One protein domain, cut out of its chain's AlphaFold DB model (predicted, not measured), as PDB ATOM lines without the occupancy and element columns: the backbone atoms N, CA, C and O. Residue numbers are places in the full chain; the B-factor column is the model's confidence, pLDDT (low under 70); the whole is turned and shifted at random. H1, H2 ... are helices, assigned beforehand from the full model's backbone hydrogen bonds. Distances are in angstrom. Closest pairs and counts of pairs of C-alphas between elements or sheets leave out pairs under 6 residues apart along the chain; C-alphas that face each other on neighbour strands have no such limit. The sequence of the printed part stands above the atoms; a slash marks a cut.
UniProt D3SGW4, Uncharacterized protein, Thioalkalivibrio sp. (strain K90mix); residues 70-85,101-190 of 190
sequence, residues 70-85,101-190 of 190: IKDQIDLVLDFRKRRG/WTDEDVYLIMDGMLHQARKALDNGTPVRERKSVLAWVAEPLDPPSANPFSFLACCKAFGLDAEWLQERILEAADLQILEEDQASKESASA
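What this domain is: This is residues 70 to 85 and 101 to 190 of the 190 residues of an uncharacterized protein of Thioalkalivibrio sp. (strain K90mix) (UniProt D3SGW4). A small helical body, H2, H3, H4 and the first part of H5, has the rest of H5 as a long arm; residues 181 to 190 stick out. H1 crosses near H2, almost detached. The 106 residues hold five named helices, H1 to H5, and no named strand. The class is all helix, the whole loose, radius of gyration of the C-alphas 16.4 A, spans 57 by 33 by 19 A.

Where its parts are: Find C-alpha 162 at (168.354, 142.547, 258.862); H5 runs 37.5 A to C-alpha 187 at (154.302, 112.600, 276.548). H2, residues 103 to 121, runs 29.1 A; H1 is 70 to 82, H3 127 to 137, H4 151 to 157.

How they stand to each other: H4 and H5 form a helical hairpin, closest C-alphas Cys 155 and Ala 162, 5.5 A. H3 touches H5 at Val 137 and Gln 166, 6.2 A, and H2 touches H4 at Met 110 and Cys 154, 5.1 A. Every O i to N i+4 pair is within hydrogen-bond range but in H2, 11 of 15.

The domain as a whole: Residues 86 to 100 are cut out, gap 8.1 A. Residues 70 to 85 and 175 to 190 are among those under 70 pLDDT.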
ATOM      1  N   ILE A  70     163.654 147.863 281.393       45.56
ATOM      2  CA  ILE A  70     162.373 147.156 281.265       45.56
ATOM      3  C   ILE A  70     161.228 147.995 281.847       45.56
ATOM      4  O   ILE A  70     160.169 148.093 281.232       45.56
ATOM      5  N   LYS A  71     161.427 148.634 283.007       43.28
ATOM      6  CA  LYS A  71     160.422 149.517 283.613       43.28
ATOM      7  C   LYS A  71     160.132 150.732 282.728       43.28
ATOM      8  O   LYS A  71     158.967 151.041 282.513       43.28
ATOM      9  N   ASP A  72     161.165 151.373 282.186       48.19
ATOM     10  CA  ASP A  72     161.030 152.519 281.284       48.19
ATOM     11  C   ASP A  72     160.322 152.099 279.979       48.19
ATOM     12  O   ASP A  72     159.434 152.810 279.513       48.19
ATOM     13  N   GLN A  73     160.614 150.908 279.435       45.22
ATOM     14  CA  GLN A  73     159.887 150.339 278.289       45.22
ATOM     15  C   GLN A  73     158.414 150.037 278.611       45.22
ATOM     16  O   GLN A  73     157.542 150.318 277.789       45.22
ATOM     17  N   ILE A  74     158.107 149.491 279.792       46.28
ATOM     18  CA  ILE A  74     156.727 149.201 280.214       46.28
ATOM     19  C   ILE A  74     155.944 150.497 280.436       46.28
ATOM     20  O   ILE A  74     154.829 150.620 279.930       46.28
ATOM     21  N   ASP A  75     156.523 151.474 281.134       48.84
ATOM     22  CA  ASP A  75     155.897 152.777 281.368       48.84
ATOM     23  C   ASP A  75     155.650 153.503 280.035       48.84
ATOM     24  O   ASP A  75     154.574 154.065 279.828       48.84
ATOM     25  N   LEU A  76     156.579 153.392 279.079       51.34
ATOM     26  CA  LEU A  76     156.434 153.948 277.737       51.34
ATOM     27  C   LEU A  76     155.336 153.242 276.920       51.34
ATOM     28  O   LEU A  76     154.511 153.912 276.306       51.34
ATOM     29  N   VAL A  77     155.261 151.905 276.942       49.75
ATOM     30  CA  VAL A  77     154.188 151.135 276.274       49.75
ATOM     31  C   VAL A  77     152.818 151.441 276.889       49.75
ATOM     32  O   VAL A  77     151.813 151.544 276.176       49.75
ATOM     33  N   LEU A  78     152.757 151.615 278.211       47.62
ATOM     34  CA  LEU A  78     151.536 152.004 278.914       47.62
ATOM     35  C   LEU A  78     151.131 153.449 278.600       47.62
ATOM     36  O   LEU A  78     149.936 153.715 278.452       47.62
ATOM     37  N   ASP A  79     152.088 154.359 278.432       52.03
ATOM     38  CA  ASP A  79     151.840 155.719 277.954       52.03
ATOM     39  C   ASP A  79     151.397 155.741 276.485       52.03
ATOM     40  O   ASP A  79     150.444 156.447 276.151       52.03
ATOM     41  N   PHE A  80     151.979 154.909 275.617       49.81
ATOM     42  CA  PHE A  80     151.538 154.752 274.226       49.81
ATOM     43  C   PHE A  80     150.114 154.202 274.125       49.81
ATOM     44  O   PHE A  80     149.331 154.700 273.322       49.81
ATOM     45  N   ARG A  81     149.715 153.243 274.976       49.09
ATOM     46  CA  ARG A  81     148.313 152.775 275.031       49.09
ATOM     47  C   ARG A  81     147.335 153.864 275.476       49.09
ATOM     48  O   ARG A  81     146.157 153.785 275.127       49.09
ATOM     49  N   LYS A  82     147.791 154.854 276.248       49.97
ATOM     50  CA  LYS A  82     146.968 155.985 276.711       49.97
ATOM     51  C   LYS A  82     146.912 157.130 275.695       49.97
ATOM     52  O   LYS A  82     145.933 157.876 275.685       49.97
ATOM     53  N   ARG A  83     147.927 157.281 274.835       47.62
ATOM     54  CA  ARG A  83     148.008 158.345 273.824       47.62
ATOM     55  C   ARG A  83     147.258 157.941 272.552       47.62
ATOM     56  O   ARG A  83     147.654 157.031 271.833       47.62
ATOM     57  N   ARG A  84     146.169 158.648 272.236       41.84
ATOM     58  CA  ARG A  84     145.553 158.588 270.901       41.84
ATOM     59  C   ARG A  84     146.369 159.470 269.953       41.84
ATOM     60  O   ARG A  84     146.469 160.671 270.177       41.84
ATOM     61  N   GLY A  85     146.951 158.881 268.915       50.59
ATOM     62  CA  GLY A  85     147.649 159.603 267.849       50.59
ATOM     63  C   GLY A  85     148.362 158.631 266.918       50.59
ATOM     64  O   GLY A  85     148.883 157.613 267.372       50.59
ATOM     65  N   TRP A 101     154.246 162.950 266.559       62.91
ATOM     66  CA  TRP A 101     155.319 162.022 266.903       62.91
ATOM     67  C   TRP A 101     156.659 162.695 266.634       62.91
ATOM     68  O   TRP A 101     156.904 163.170 265.518       62.91
ATOM     69  N   THR A 102     157.509 162.737 267.654       73.62
ATOM     70  CA  THR A 102     158.906 163.130 267.476       73.62
ATOM     71  C   THR A 102     159.684 161.982 266.844       73.62
ATOM     72  O   THR A 102     159.259 160.823 266.892       73.62
ATOM     73  N   ASP A 103     160.825 162.291 266.230       70.44
ATOM     74  CA  ASP A 103     161.685 161.243 265.686       70.44
ATOM     75  C   ASP A 103     162.185 160.341 266.835       70.44
ATOM     76  O   ASP A 103     162.237 159.123 266.676       70.44
ATOM     77  N   GLU A 104     162.437 160.901 268.026       71.88
ATOM     78  CA  GLU A 104     162.758 160.139 269.237       71.88
ATOM     79  C   GLU A 104     161.666 159.129 269.636       71.88
ATOM     80  O   GLU A 104     161.997 157.995 269.988       71.88
ATOM     81  N   ASP A 105     160.380 159.488 269.546       72.44
ATOM     82  CA  ASP A 105     159.271 158.568 269.855       72.44
ATOM     83  C   ASP A 105     159.243 157.374 268.889       72.44
ATOM     84  O   ASP A 105     159.003 156.234 269.295       72.44
ATOM     85  N   VAL A 106     159.521 157.629 267.607       74.19
ATOM     86  CA  VAL A 106     159.599 156.589 266.572       74.19
ATOM     87  C   VAL A 106     160.774 155.652 266.850       74.19
ATOM     88  O   VAL A 106     160.589 154.434 266.830       74.19
ATOM     89  N   TYR A 107     161.951 156.197 267.176       74.50
ATOM     90  CA  TYR A 107     163.128 155.395 267.527       74.50
ATOM     91  C   TYR A 107     162.881 154.509 268.748       74.50
ATOM     92  O   TYR A 107     163.246 153.336 268.727       74.50
ATOM     93  N   LEU A 108     162.229 155.029 269.791       76.50
ATOM     94  CA  LEU A 108     161.924 154.246 270.990       76.50
ATOM     95  C   LEU A 108     160.972 153.079 270.702       76.50
ATOM     96  O   LEU A 108     161.123 152.000 271.274       76.50
ATOM     97  N   ILE A 109     160.002 153.265 269.804       78.88
ATOM     98  CA  ILE A 109     159.114 152.173 269.394       78.88
ATOM     99  C   ILE A 109     159.873 151.137 268.573       78.88
ATOM    100  O   ILE A 109     159.710 149.943 268.818       78.88
ATOM    101  N   MET A 110     160.707 151.570 267.626       79.81
ATOM    102  CA  MET A 110     161.525 150.657 266.824       79.81
ATOM    103  C   MET A 110     162.454 149.814 267.710       79.81
ATOM    104  O   MET A 110     162.530 148.600 267.523       79.81
ATOM    105  N   ASP A 111     163.090 150.432 268.710       79.00
ATOM    106  CA  ASP A 111     163.898 149.742 269.725       79.00
ATOM    107  C   ASP A 111     163.062 148.713 270.495       79.00
ATOM    108  O   ASP A 111     163.402 147.531 270.568       79.00
ATOM    109  N   GLY A 112     161.899 149.140 270.997       79.88
ATOM    110  CA  GLY A 112     160.968 148.270 271.704       79.88
ATOM    111  C   GLY A 112     160.548 147.059 270.870       79.88
ATOM    112  O   GLY A 112     160.524 145.944 271.384       79.88
ATOM    113  N   MET A 113     160.268 147.242 269.578       81.69
ATOM    114  CA  MET A 113     159.893 146.150 268.674       81.69
ATOM    115  C   MET A 113     161.038 145.163 268.432       81.69
ATOM    116  O   MET A 113     160.804 143.954 268.458       81.69
ATOM    117  N   LEU A 114     162.276 145.642 268.281       81.50
ATOM    118  CA  LEU A 114     163.449 144.762 268.206       81.50
ATOM    119  C   LEU A 114     163.651 143.983 269.509       81.50
ATOM    120  O   LEU A 114     163.938 142.788 269.477       81.50
ATOM    121  N   HIS A 115     163.418 144.608 270.664       80.94
ATOM    122  CA  HIS A 115     163.433 143.907 271.946       80.94
ATOM    123  C   HIS A 115     162.328 142.846 272.054       80.94
ATOM    124  O   HIS A 115     162.571 141.766 272.599       80.94
ATOM    125  N   GLN A 116     161.137 143.103 271.499       79.19
ATOM    126  CA  GLN A 116     160.066 142.101 271.421       79.19
ATOM    127  C   GLN A 116     160.436 140.916 270.523       79.19
ATOM    128  O   GLN A 116     159.950 139.818 270.778       79.19
ATOM    129  N   ALA A 117     161.334 141.085 269.544       77.81
ATOM    130  CA  ALA A 117     161.814 139.978 268.712       77.81
ATOM    131  C   ALA A 117     162.408 138.836 269.556       77.81
ATOM    132  O   ALA A 117     162.234 137.667 269.226       77.81
ATOM    133  N   ARG A 118     163.015 139.150 270.711       78.88
ATOM    134  CA  ARG A 118     163.556 138.147 271.641       78.88
ATOM    135  C   ARG A 118     162.487 137.208 272.202       78.88
ATOM    136  O   ARG A 118     162.796 136.056 272.489       78.88
ATOM    137  N   LYS A 119     161.239 137.667 272.333       75.12
ATOM    138  CA  LYS A 119     160.134 136.826 272.810       75.12
ATOM    139  C   LYS A 119     159.841 135.654 271.882       75.12
ATOM    140  O   LYS A 119     159.343 134.637 272.345       75.12
ATOM    141  N   ALA A 120     160.172 135.769 270.594       73.62
ATOM    142  CA  ALA A 120     160.046 134.655 269.661       73.62
ATOM    143  C   ALA A 120     160.911 133.446 270.055       73.62
ATOM    144  O   ALA A 120     160.572 132.332 269.681       73.62
ATOM    145  N   LEU A 121     161.985 133.677 270.817       76.81
ATOM    146  CA  LEU A 121     162.966 132.670 271.227       76.81
ATOM    147  C   LEU A 121     162.817 132.254 272.697       76.81
ATOM    148  O   LEU A 121     163.637 131.492 273.206       76.81
ATOM    149  N   ASP A 122     161.829 132.793 273.410       77.19
ATOM    150  CA  ASP A 122     161.617 132.509 274.827       77.19
ATOM    151  C   ASP A 122     160.536 131.437 275.012       77.19
ATOM    152  O   ASP A 122     159.369 131.647 274.675       77.19
ATOM    153  N   ASN A 123     160.912 130.307 275.614       71.88
ATOM    154  CA  ASN A 123     160.009 129.190 275.913       71.88
ATOM    155  C   ASN A 123     158.891 129.573 276.897       71.88
ATOM    156  O   ASN A 123     157.851 128.919 276.929       71.88
ATOM    157  N   GLY A 124     159.078 130.636 277.690       75.81
ATOM    158  CA  GLY A 124     158.041 131.174 278.572       75.81
ATOM    159  C   GLY A 124     156.984 132.024 277.857       75.81
ATOM    160  O   GLY A 124     155.948 132.337 278.446       75.81
ATOM    161  N   THR A 125     157.216 132.408 276.597       73.94
ATOM    162  CA  THR A 125     156.280 133.237 275.834       73.94
ATOM    163  C   THR A 125     155.161 132.377 275.231       73.94
ATOM    164  O   THR A 125     155.440 131.352 274.606       73.94
ATOM    165  N   PRO A 126     153.879 132.790 275.328       77.25
ATOM    166  CA  PRO A 126     152.775 132.053 274.722       77.25
ATOM    167  C   PRO A 126     152.975 131.816 273.220       77.25
ATOM    168  O   PRO A 126     153.280 132.743 272.471       77.25
ATOM    169  N   VAL A 127     152.682 130.598 272.747       75.19
ATOM    170  CA  VAL A 127     152.838 130.184 271.334       75.19
ATOM    171  C   VAL A 127     152.221 131.187 270.353       75.19
ATOM    172  O   VAL A 127     152.808 131.497 269.318       75.19
ATOM    173  N   ARG A 128     151.036 131.719 270.675       76.69
ATOM    174  CA  ARG A 128     150.348 132.717 269.845       76.69
ATOM    175  C   ARG A 128     151.173 133.994 269.681       76.69
ATOM    176  O   ARG A 128     151.244 134.523 268.579       76.69
ATOM    177  N   GLU A 129     151.770 134.476 270.765       74.56
ATOM    178  CA  GLU A 129     152.595 135.684 270.766       74.56
ATOM    179  C   GLU A 129     153.904 135.442 270.008       74.56
ATOM    180  O   GLU A 129     154.240 136.242 269.138       74.56
ATOM    181  N   ARG A 130     154.559 134.288 270.216       77.25
ATOM    182  CA  ARG A 130     155.746 133.896 269.433       77.25
ATOM    183  C   ARG A 130     155.452 133.871 267.934       77.25
ATOM    184  O   ARG A 130     156.181 134.481 267.162       77.25
ATOM    185  N   LYS A 131     154.340 133.250 267.520       78.06
ATOM    186  CA  LYS A 131     153.918 133.208 266.107       78.06
ATOM    187  C   LYS A 131     153.679 134.601 265.524       78.06
ATOM    188  O   LYS A 131     154.050 134.842 264.382       78.06
ATOM    189  N   SER A 132     153.074 135.516 266.285       78.25
ATOM    190  CA  SER A 132     152.874 136.898 265.830       78.25
ATOM    191  C   SER A 132     154.193 137.647 265.643       78.25
ATOM    192  O   SER A 132     154.346 138.356 264.652       78.25
ATOM    193  N   VAL A 133     155.149 137.468 266.557       79.69
ATOM    194  CA  VAL A 133     156.482 138.076 266.444       79.69
ATOM    195  C   VAL A 133     157.257 137.472 265.270       79.69
ATOM    196  O   VAL A 133     157.816 138.218 264.474       79.69
ATOM    197  N   LEU A 134     157.237 136.148 265.104       81.75
ATOM    198  CA  LEU A 134     157.899 135.465 263.988       81.75
ATOM    199  C   LEU A 134     157.317 135.864 262.635       81.75
ATOM    200  O   LEU A 134     158.073 136.082 261.698       81.75
ATOM    201  N   ALA A 135     155.996 136.022 262.534       83.50
ATOM    202  CA  ALA A 135     155.358 136.501 261.310       83.50
ATOM    203  C   ALA A 135     155.817 137.919 260.935       83.50
ATOM    204  O   ALA A 135     156.015 138.199 259.758       83.50
ATOM    205  N   TRP A 136     156.012 138.792 261.929       87.19
ATOM    206  CA  TRP A 136     156.562 140.130 261.715       87.19
ATOM    207  C   TRP A 136     158.045 140.094 261.310       87.19
ATOM    208  O   TRP A 136     158.445 140.812 260.398       87.19
ATOM    209  N   VAL A 137     158.855 139.236 261.943       85.19
ATOM    210  CA  VAL A 137     160.269 139.045 261.570       85.19
ATOM    211  C   VAL A 137     160.392 138.469 260.161       85.19
ATOM    212  O   VAL A 137     161.262 138.907 259.425       85.19
ATOM    213  N   ALA A 138     159.521 137.537 259.766       86.56
ATOM    214  CA  ALA A 138     159.523 136.873 258.460       86.56
ATOM    215  C   ALA A 138     158.973 137.733 257.305       86.56
ATOM    216  O   ALA A 138     158.856 137.239 256.181       86.56
ATOM    217  N   GLU A 139     158.608 138.997 257.548       85.62
ATOM    218  CA  GLU A 139     158.203 139.896 256.468       85.62
ATOM    219  C   GLU A 139     159.326 140.020 255.415       85.62
ATOM    220  O   GLU A 139     160.503 140.134 255.777       85.62
ATOM    221  N   PRO A 140     158.995 140.018 254.108       82.38
ATOM    222  CA  PRO A 140     159.989 140.173 253.053       82.38
ATOM    223  C   PRO A 140     160.822 141.446 253.231       82.38
ATOM    224  O   PRO A 140     160.282 142.536 253.436       82.38
ATOM    225  N   LEU A 141     162.144 141.307 253.119       84.81
ATOM    226  CA  LEU A 141     163.071 142.439 253.185       84.81
ATOM    227  C   LEU A 141     163.144 143.199 251.846       84.81
ATOM    228  O   LEU A 141     163.452 144.392 251.829       84.81
ATOM    229  N   ASP A 142     162.812 142.536 250.734       77.56
ATOM    230  CA  ASP A 142     162.766 143.126 249.394       77.56
ATOM    231  C   ASP A 142     161.492 142.674 248.641       77.56
ATOM    232  O   ASP A 142     161.228 141.470 248.568       77.56
ATOM    233  N   PRO A 143     160.672 143.596 248.093       71.88
ATOM    234  CA  PRO A 143     160.766 145.051 248.218       71.88
ATOM    235  C   PRO A 143     160.549 145.534 249.658       71.88
ATOM    236  O   PRO A 143     159.754 144.941 250.390       71.88
ATOM    237  N   PRO A 144     161.209 146.634 250.076       69.12
ATOM    238  CA  PRO A 144     161.057 147.166 251.420       69.12
ATOM    239  C   PRO A 144     159.588 147.492 251.697       69.12
ATOM    240  O   PRO A 144     158.936 148.221 250.943       69.12
ATOM    241  N   SER A 145     159.075 146.957 252.803       66.50
ATOM    242  CA  SER A 145     157.718 147.234 253.264       66.50
ATOM    243  C   SER A 145     157.509 148.739 253.447       66.50
ATOM    244  O   SER A 145     158.342 149.439 254.022       66.50
ATOM    245  N   ALA A 146     156.353 149.244 253.004       70.06
ATOM    246  CA  ALA A 146     155.940 150.626 253.254       70.06
ATOM    247  C   ALA A 146     155.646 150.898 254.744       70.06
ATOM    248  O   ALA A 146     155.356 152.035 255.120       70.06
ATOM    249  N   ASN A 147     155.679 149.864 255.592       74.12
ATOM    250  CA  ASN A 147     155.490 149.984 257.027       74.12
ATOM    251  C   ASN A 147     156.758 150.564 257.695       74.12
ATOM    252  O   ASN A 147     157.803 149.901 257.675       74.12
ATOM    253  N   PRO A 148     156.674 151.741 258.351       73.00
ATOM    254  CA  PRO A 148     157.804 152.329 259.072       73.00
ATOM    255  C   PRO A 148     158.255 151.484 260.272       73.00
ATOM    256  O   PRO A 148     159.339 151.709 260.787       73.00
ATOM    257  N   PHE A 149     157.457 150.503 260.694       82.69
ATOM    258  CA  PHE A 149     157.765 149.570 261.779       82.69
ATOM    259  C   PHE A 149     157.980 148.133 261.289       82.69
ATOM    260  O   PHE A 149     157.805 147.180 262.047       82.69
ATOM    261  N   SER A 150     158.297 147.948 260.005       83.88
ATOM    262  CA  SER A 150     158.746 146.643 259.506       83.88
ATOM    263  C   SER A 150     160.053 146.230 260.180       83.88
ATOM    264  O   SER A 150     160.844 147.084 260.591       83.88
ATOM    265  N   PHE A 151     160.309 144.923 260.251       84.50
ATOM    266  CA  PHE A 151     161.556 144.395 260.811       84.50
ATOM    267  C   PHE A 151     162.790 145.037 260.159       84.50
ATOM    268  O   PHE A 151     163.676 145.540 260.849       84.50
ATOM    269  N   LEU A 152     162.778 145.153 258.827       87.56
ATOM    270  CA  LEU A 152     163.817 145.834 258.057       87.56
ATOM    271  C   LEU A 152     164.004 147.302 258.459       87.56
ATOM    272  O   LEU A 152     165.141 147.755 258.599       87.56
ATOM    273  N   ALA A 153     162.913 148.059 258.605       82.31
ATOM    274  CA  ALA A 153     162.978 149.471 258.979       82.31
ATOM    275  C   ALA A 153     163.567 149.643 260.384       82.31
ATOM    276  O   ALA A 153     164.445 150.487 260.578       82.31
ATOM    277  N   CYS A 154     163.159 148.789 261.327       83.00
ATOM    278  CA  CYS A 154     163.716 148.769 262.670       83.00
ATOM    279  C   CYS A 154     165.213 148.416 262.648       83.00
ATOM    280  O   CYS A 154     166.015 149.164 263.196       83.00
ATOM    281  N   CYS A 155     165.634 147.350 261.959       82.62
ATOM    282  CA  CYS A 155     167.054 146.992 261.855       82.62
ATOM    283  C   CYS A 155     167.897 148.115 261.231       82.62
ATOM    284  O   CYS A 155     168.943 148.474 261.772       82.62
ATOM    285  N   LYS A 156     167.415 148.735 260.145       85.25
ATOM    286  CA  LYS A 156     168.096 149.862 259.489       85.25
ATOM    287  C   LYS A 156     168.267 151.064 260.416       85.25
ATOM    288  O   LYS A 156     169.331 151.681 260.395       85.25
ATOM    289  N   ALA A 157     167.266 151.378 261.239       80.44
ATOM    290  CA  ALA A 157     167.319 152.496 262.182       80.44
ATOM    291  C   ALA A 157     168.459 152.357 263.212       80.44
ATOM    292  O   ALA A 157     169.030 153.362 263.633       80.44
ATOM    293  N   PHE A 158     168.835 151.123 263.563       79.62
ATOM    294  CA  PHE A 158     169.908 150.822 264.517       79.62
ATOM    295  C   PHE A 158     171.206 150.327 263.862       79.62
ATOM    296  O   PHE A 158     172.142 149.952 264.566       79.62
ATOM    297  N   GLY A 159     171.294 150.345 262.526       79.81
ATOM    298  CA  GLY A 159     172.474 149.872 261.793       79.81
ATOM    299  C   GLY A 159     172.726 148.368 261.939       79.81
ATOM    300  O   GLY A 159     173.876 147.936 261.912       79.81
ATOM    301  N   LEU A 160     171.664 147.586 262.133       80.50
ATOM    302  CA  LEU A 160     171.712 146.133 262.255       80.50
ATOM    303  C   LEU A 160     171.531 145.465 260.886       80.50
ATOM    304  O   LEU A 160     170.782 145.955 260.039       80.50
ATOM    305  N   ASP A 161     172.177 144.315 260.703       83.38
ATOM    306  CA  ASP A 161     172.000 143.472 259.520       83.38
ATOM    307  C   ASP A 161     170.682 142.692 259.626       83.38
ATOM    308  O   ASP A 161     170.550 141.759 260.422       83.38
ATOM    309  N   ALA A 162     169.689 143.128 258.851       84.69
ATOM    310  CA  ALA A 162     168.354 142.547 258.862       84.69
ATOM    311  C   ALA A 162     168.327 141.132 258.274       84.69
ATOM    312  O   ALA A 162     167.600 140.296 258.797       84.69
ATOM    313  N   GLU A 163     169.107 140.857 257.226       86.62
ATOM    314  CA  GLU A 163     169.144 139.536 256.583       86.62
ATOM    315  C   GLU A 163     169.726 138.512 257.550       86.62
ATOM    316  O   GLU A 163     169.097 137.493 257.845       86.62
ATOM    317  N   TRP A 164     170.882 138.843 258.131       84.81
ATOM    318  CA  TRP A 164     171.535 137.976 259.101       84.81
ATOM    319  C   TRP A 164     170.662 137.744 260.342       84.81
ATOM    320  O   TRP A 164     170.485 136.605 260.769       84.81
ATOM    321  N   LEU A 165     170.069 138.799 260.922       84.12
ATOM    322  CA  LEU A 165     169.212 138.646 262.105       84.12
ATOM    323  C   LEU A 165     167.932 137.859 261.807       84.12
ATOM    324  O   LEU A 165     167.536 137.034 262.631       84.12
ATOM    325  N   GLN A 166     167.287 138.108 260.664       86.88
ATOM    326  CA  GLN A 166     166.079 137.392 260.259       86.88
ATOM    327  C   GLN A 166     166.367 135.894 260.150       86.88
ATOM    328  O   GLN A 166     165.662 135.097 260.764       86.88
ATOM    329  N   GLU A 167     167.436 135.517 259.445       85.38
ATOM    330  CA  GLU A 167     167.841 134.118 259.288       85.38
ATOM    331  C   GLU A 167     168.085 133.449 260.649       85.38
ATOM    332  O   GLU A 167     167.497 132.409 260.940       85.38
ATOM    333  N   ARG A 168     168.873 134.077 261.534       85.56
ATOM    334  CA  ARG A 168     169.193 133.500 262.852       85.56
ATOM    335  C   ARG A 168     167.966 133.328 263.749       85.56
ATOM    336  O   ARG A 168     167.876 132.338 264.472       85.56
ATOM    337  N   ILE A 169     167.040 134.291 263.742       83.75
ATOM    338  CA  ILE A 169     165.824 134.223 264.566       83.75
ATOM    339  C   ILE A 169     164.899 133.114 264.056       83.75
ATOM    340  O   ILE A 169     164.351 132.366 264.865       83.75
ATOM    341  N   LEU A 170     164.738 132.996 262.736       84.44
ATOM    342  CA  LEU A 170     163.876 131.979 262.138       84.44
ATOM    343  C   LEU A 170     164.457 130.569 262.312       84.44
ATOM    344  O   LEU A 170     163.731 129.680 262.743       84.44
ATOM    345  N   GLU A 171     165.764 130.380 262.099       82.31
ATOM    346  CA  GLU A 171     166.438 129.100 262.361       82.31
ATOM    347  C   GLU A 171     166.270 128.647 263.820       82.31
ATOM    348  O   GLU A 171     165.942 127.493 264.094       82.31
ATOM    349  N   ALA A 172     166.483 129.557 264.775       79.75
ATOM    350  CA  ALA A 172     166.366 129.236 266.194       79.75
ATOM    351  C   ALA A 172     164.920 128.902 266.600       79.75
ATOM    352  O   ALA A 172     164.700 128.033 267.444       79.75
ATOM    353  N   ALA A 173     163.934 129.561 265.988       78.25
ATOM    354  CA  ALA A 173     162.527 129.270 266.221       78.25
ATOM    355  C   ALA A 173     162.096 127.922 265.622       78.25
ATOM    356  O   ALA A 173     161.349 127.187 266.268       78.25
ATOM    357  N   ASP A 174     162.593 127.566 264.435       75.12
ATOM    358  CA  ASP A 174     162.325 126.262 263.817       75.12
ATOM    359  C   ASP A 174     162.874 125.112 264.671       75.12
ATOM    360  O   ASP A 174     162.192 124.106 264.868       75.12
ATOM    361  N   LEU A 175     164.064 125.279 265.259       65.00
ATOM    362  CA  LEU A 175     164.627 124.301 266.196       65.00
ATOM    363  C   LEU A 175     163.749 124.122 267.446       65.00
ATOM    364  O   LEU A 175     163.503 122.989 267.852       65.00
ATOM    365  N   GLN A 176     163.211 125.208 268.012       66.19
ATOM    366  CA  GLN A 176     162.304 125.125 269.166       66.19
ATOM    367  C   GLN A 176     160.990 124.415 268.829       66.19
ATOM    368  O   GLN A 176     160.498 123.619 269.627       66.19
ATOM    369  N   ILE A 177     160.424 124.662 267.645       63.62
ATOM    370  CA  ILE A 177     159.192 123.994 267.203       63.62
ATOM    371  C   ILE A 177     159.425 122.483 267.057       63.62
ATOM    372  O   ILE A 177     158.581 121.685 267.465       63.62
ATOM    373  N   LEU A 178     160.582 122.078 266.525       59.91
ATOM    374  CA  LEU A 178     160.947 120.667 266.391       59.91
ATOM    375  C   LEU A 178     161.139 119.975 267.752       59.91
ATOM    376  O   LEU A 178     160.728 118.823 267.903       59.91
ATOM    377  N   GLU A 179     161.715 120.660 268.742       61.16
ATOM    378  CA  GLU A 179     161.865 120.142 270.110       61.16
ATOM    379  C   GLU A 179     160.511 120.011 270.835       61.16
ATOM    380  O   GLU A 179     160.247 118.996 271.485       61.16
ATOM    381  N   GLU A 180     159.611 120.986 270.677       59.47
ATOM    382  CA  GLU A 180     158.261 120.960 271.263       59.47
ATOM    383  C   GLU A 180     157.385 119.832 270.678       59.47
ATOM    384  O   GLU A 180     156.643 119.165 271.412       59.47
ATOM    385  N   ASP A 181     157.503 119.565 269.374       58.72
ATOM    386  CA  ASP A 181     156.798 118.471 268.694       58.72
ATOM    387  C   ASP A 181     157.322 117.085 269.104       58.72
ATOM    388  O   ASP A 181     156.554 116.116 269.148       58.72
ATOM    389  N   GLN A 182     158.616 116.963 269.414       57.75
ATOM    390  CA  GLN A 182     159.200 115.725 269.941       57.75
ATOM    391  C   GLN A 182     158.768 115.471 271.390       57.75
ATOM    392  O   GLN A 182     158.296 114.374 271.694       57.75
ATOM    393  N   ALA A 183     158.805 116.495 272.248       59.88
ATOM    394  CA  ALA A 183     158.346 116.396 273.636       59.88
ATOM    395  C   ALA A 183     156.848 116.043 273.734       59.88
ATOM    396  O   ALA A 183     156.435 115.224 274.559       59.88
ATOM    397  N   SER A 184     156.026 116.603 272.841       59.00
ATOM    398  CA  SER A 184     154.593 116.293 272.775       59.00
ATOM    399  C   SER A 184     154.333 114.834 272.374       59.00
ATOM    400  O   SER A 184     153.425 114.203 272.913       59.00
ATOM    401  N   LYS A 185     155.155 114.259 271.485       57.56
ATOM    402  CA  LYS A 185     155.053 112.845 271.077       57.56
ATOM    403  C   LYS A 185     155.509 111.875 272.167       57.56
ATOM    404  O   LYS A 185     154.883 110.832 272.329       57.56
ATOM    405  N   GLU A 186     156.540 112.218 272.936       57.22
ATOM    406  CA  GLU A 186     156.997 111.390 274.062       57.22
ATOM    407  C   GLU A 186     155.990 111.383 275.219       57.22
ATOM    408  O   GLU A 186     155.714 110.326 275.781       57.22
ATOM    409  N   SER A 187     155.350 112.521 275.514       57.03
ATOM    410  CA  SER A 187     154.302 112.600 276.548       57.03
ATOM    411  C   SER A 187     152.990 111.888 276.186       57.03
ATOM    412  O   SER A 187     152.215 111.551 277.074       57.03
ATOM    413  N   ALA A 188     152.731 111.658 274.894       57.22
ATOM    414  CA  ALA A 188     151.536 110.963 274.408       57.22
ATOM    415  C   ALA A 188     151.736 109.442 274.265       57.22
ATOM    416  O   ALA A 188     150.776 108.724 273.986       57.22
ATOM    417  N   SER A 189     152.972 108.957 274.424       50.38
ATOM    418  CA  SER A 189     153.342 107.540 274.317       50.38
ATOM    419  C   SER A 189     153.740 106.906 275.661       50.38
ATOM    420  O   SER A 189     154.119 105.731 275.671       50.38
ATOM    421  N   ALA A 190     153.669 107.662 276.762       47.88
ATOM    422  CA  ALA A 190     153.881 107.210 278.140       47.88
ATOM    423  C   ALA A 190     152.541 107.075 278.878       47.88
ATOM    424  O   ALA A 190     152.417 106.123 279.680       47.88
TER     425      ALA A 190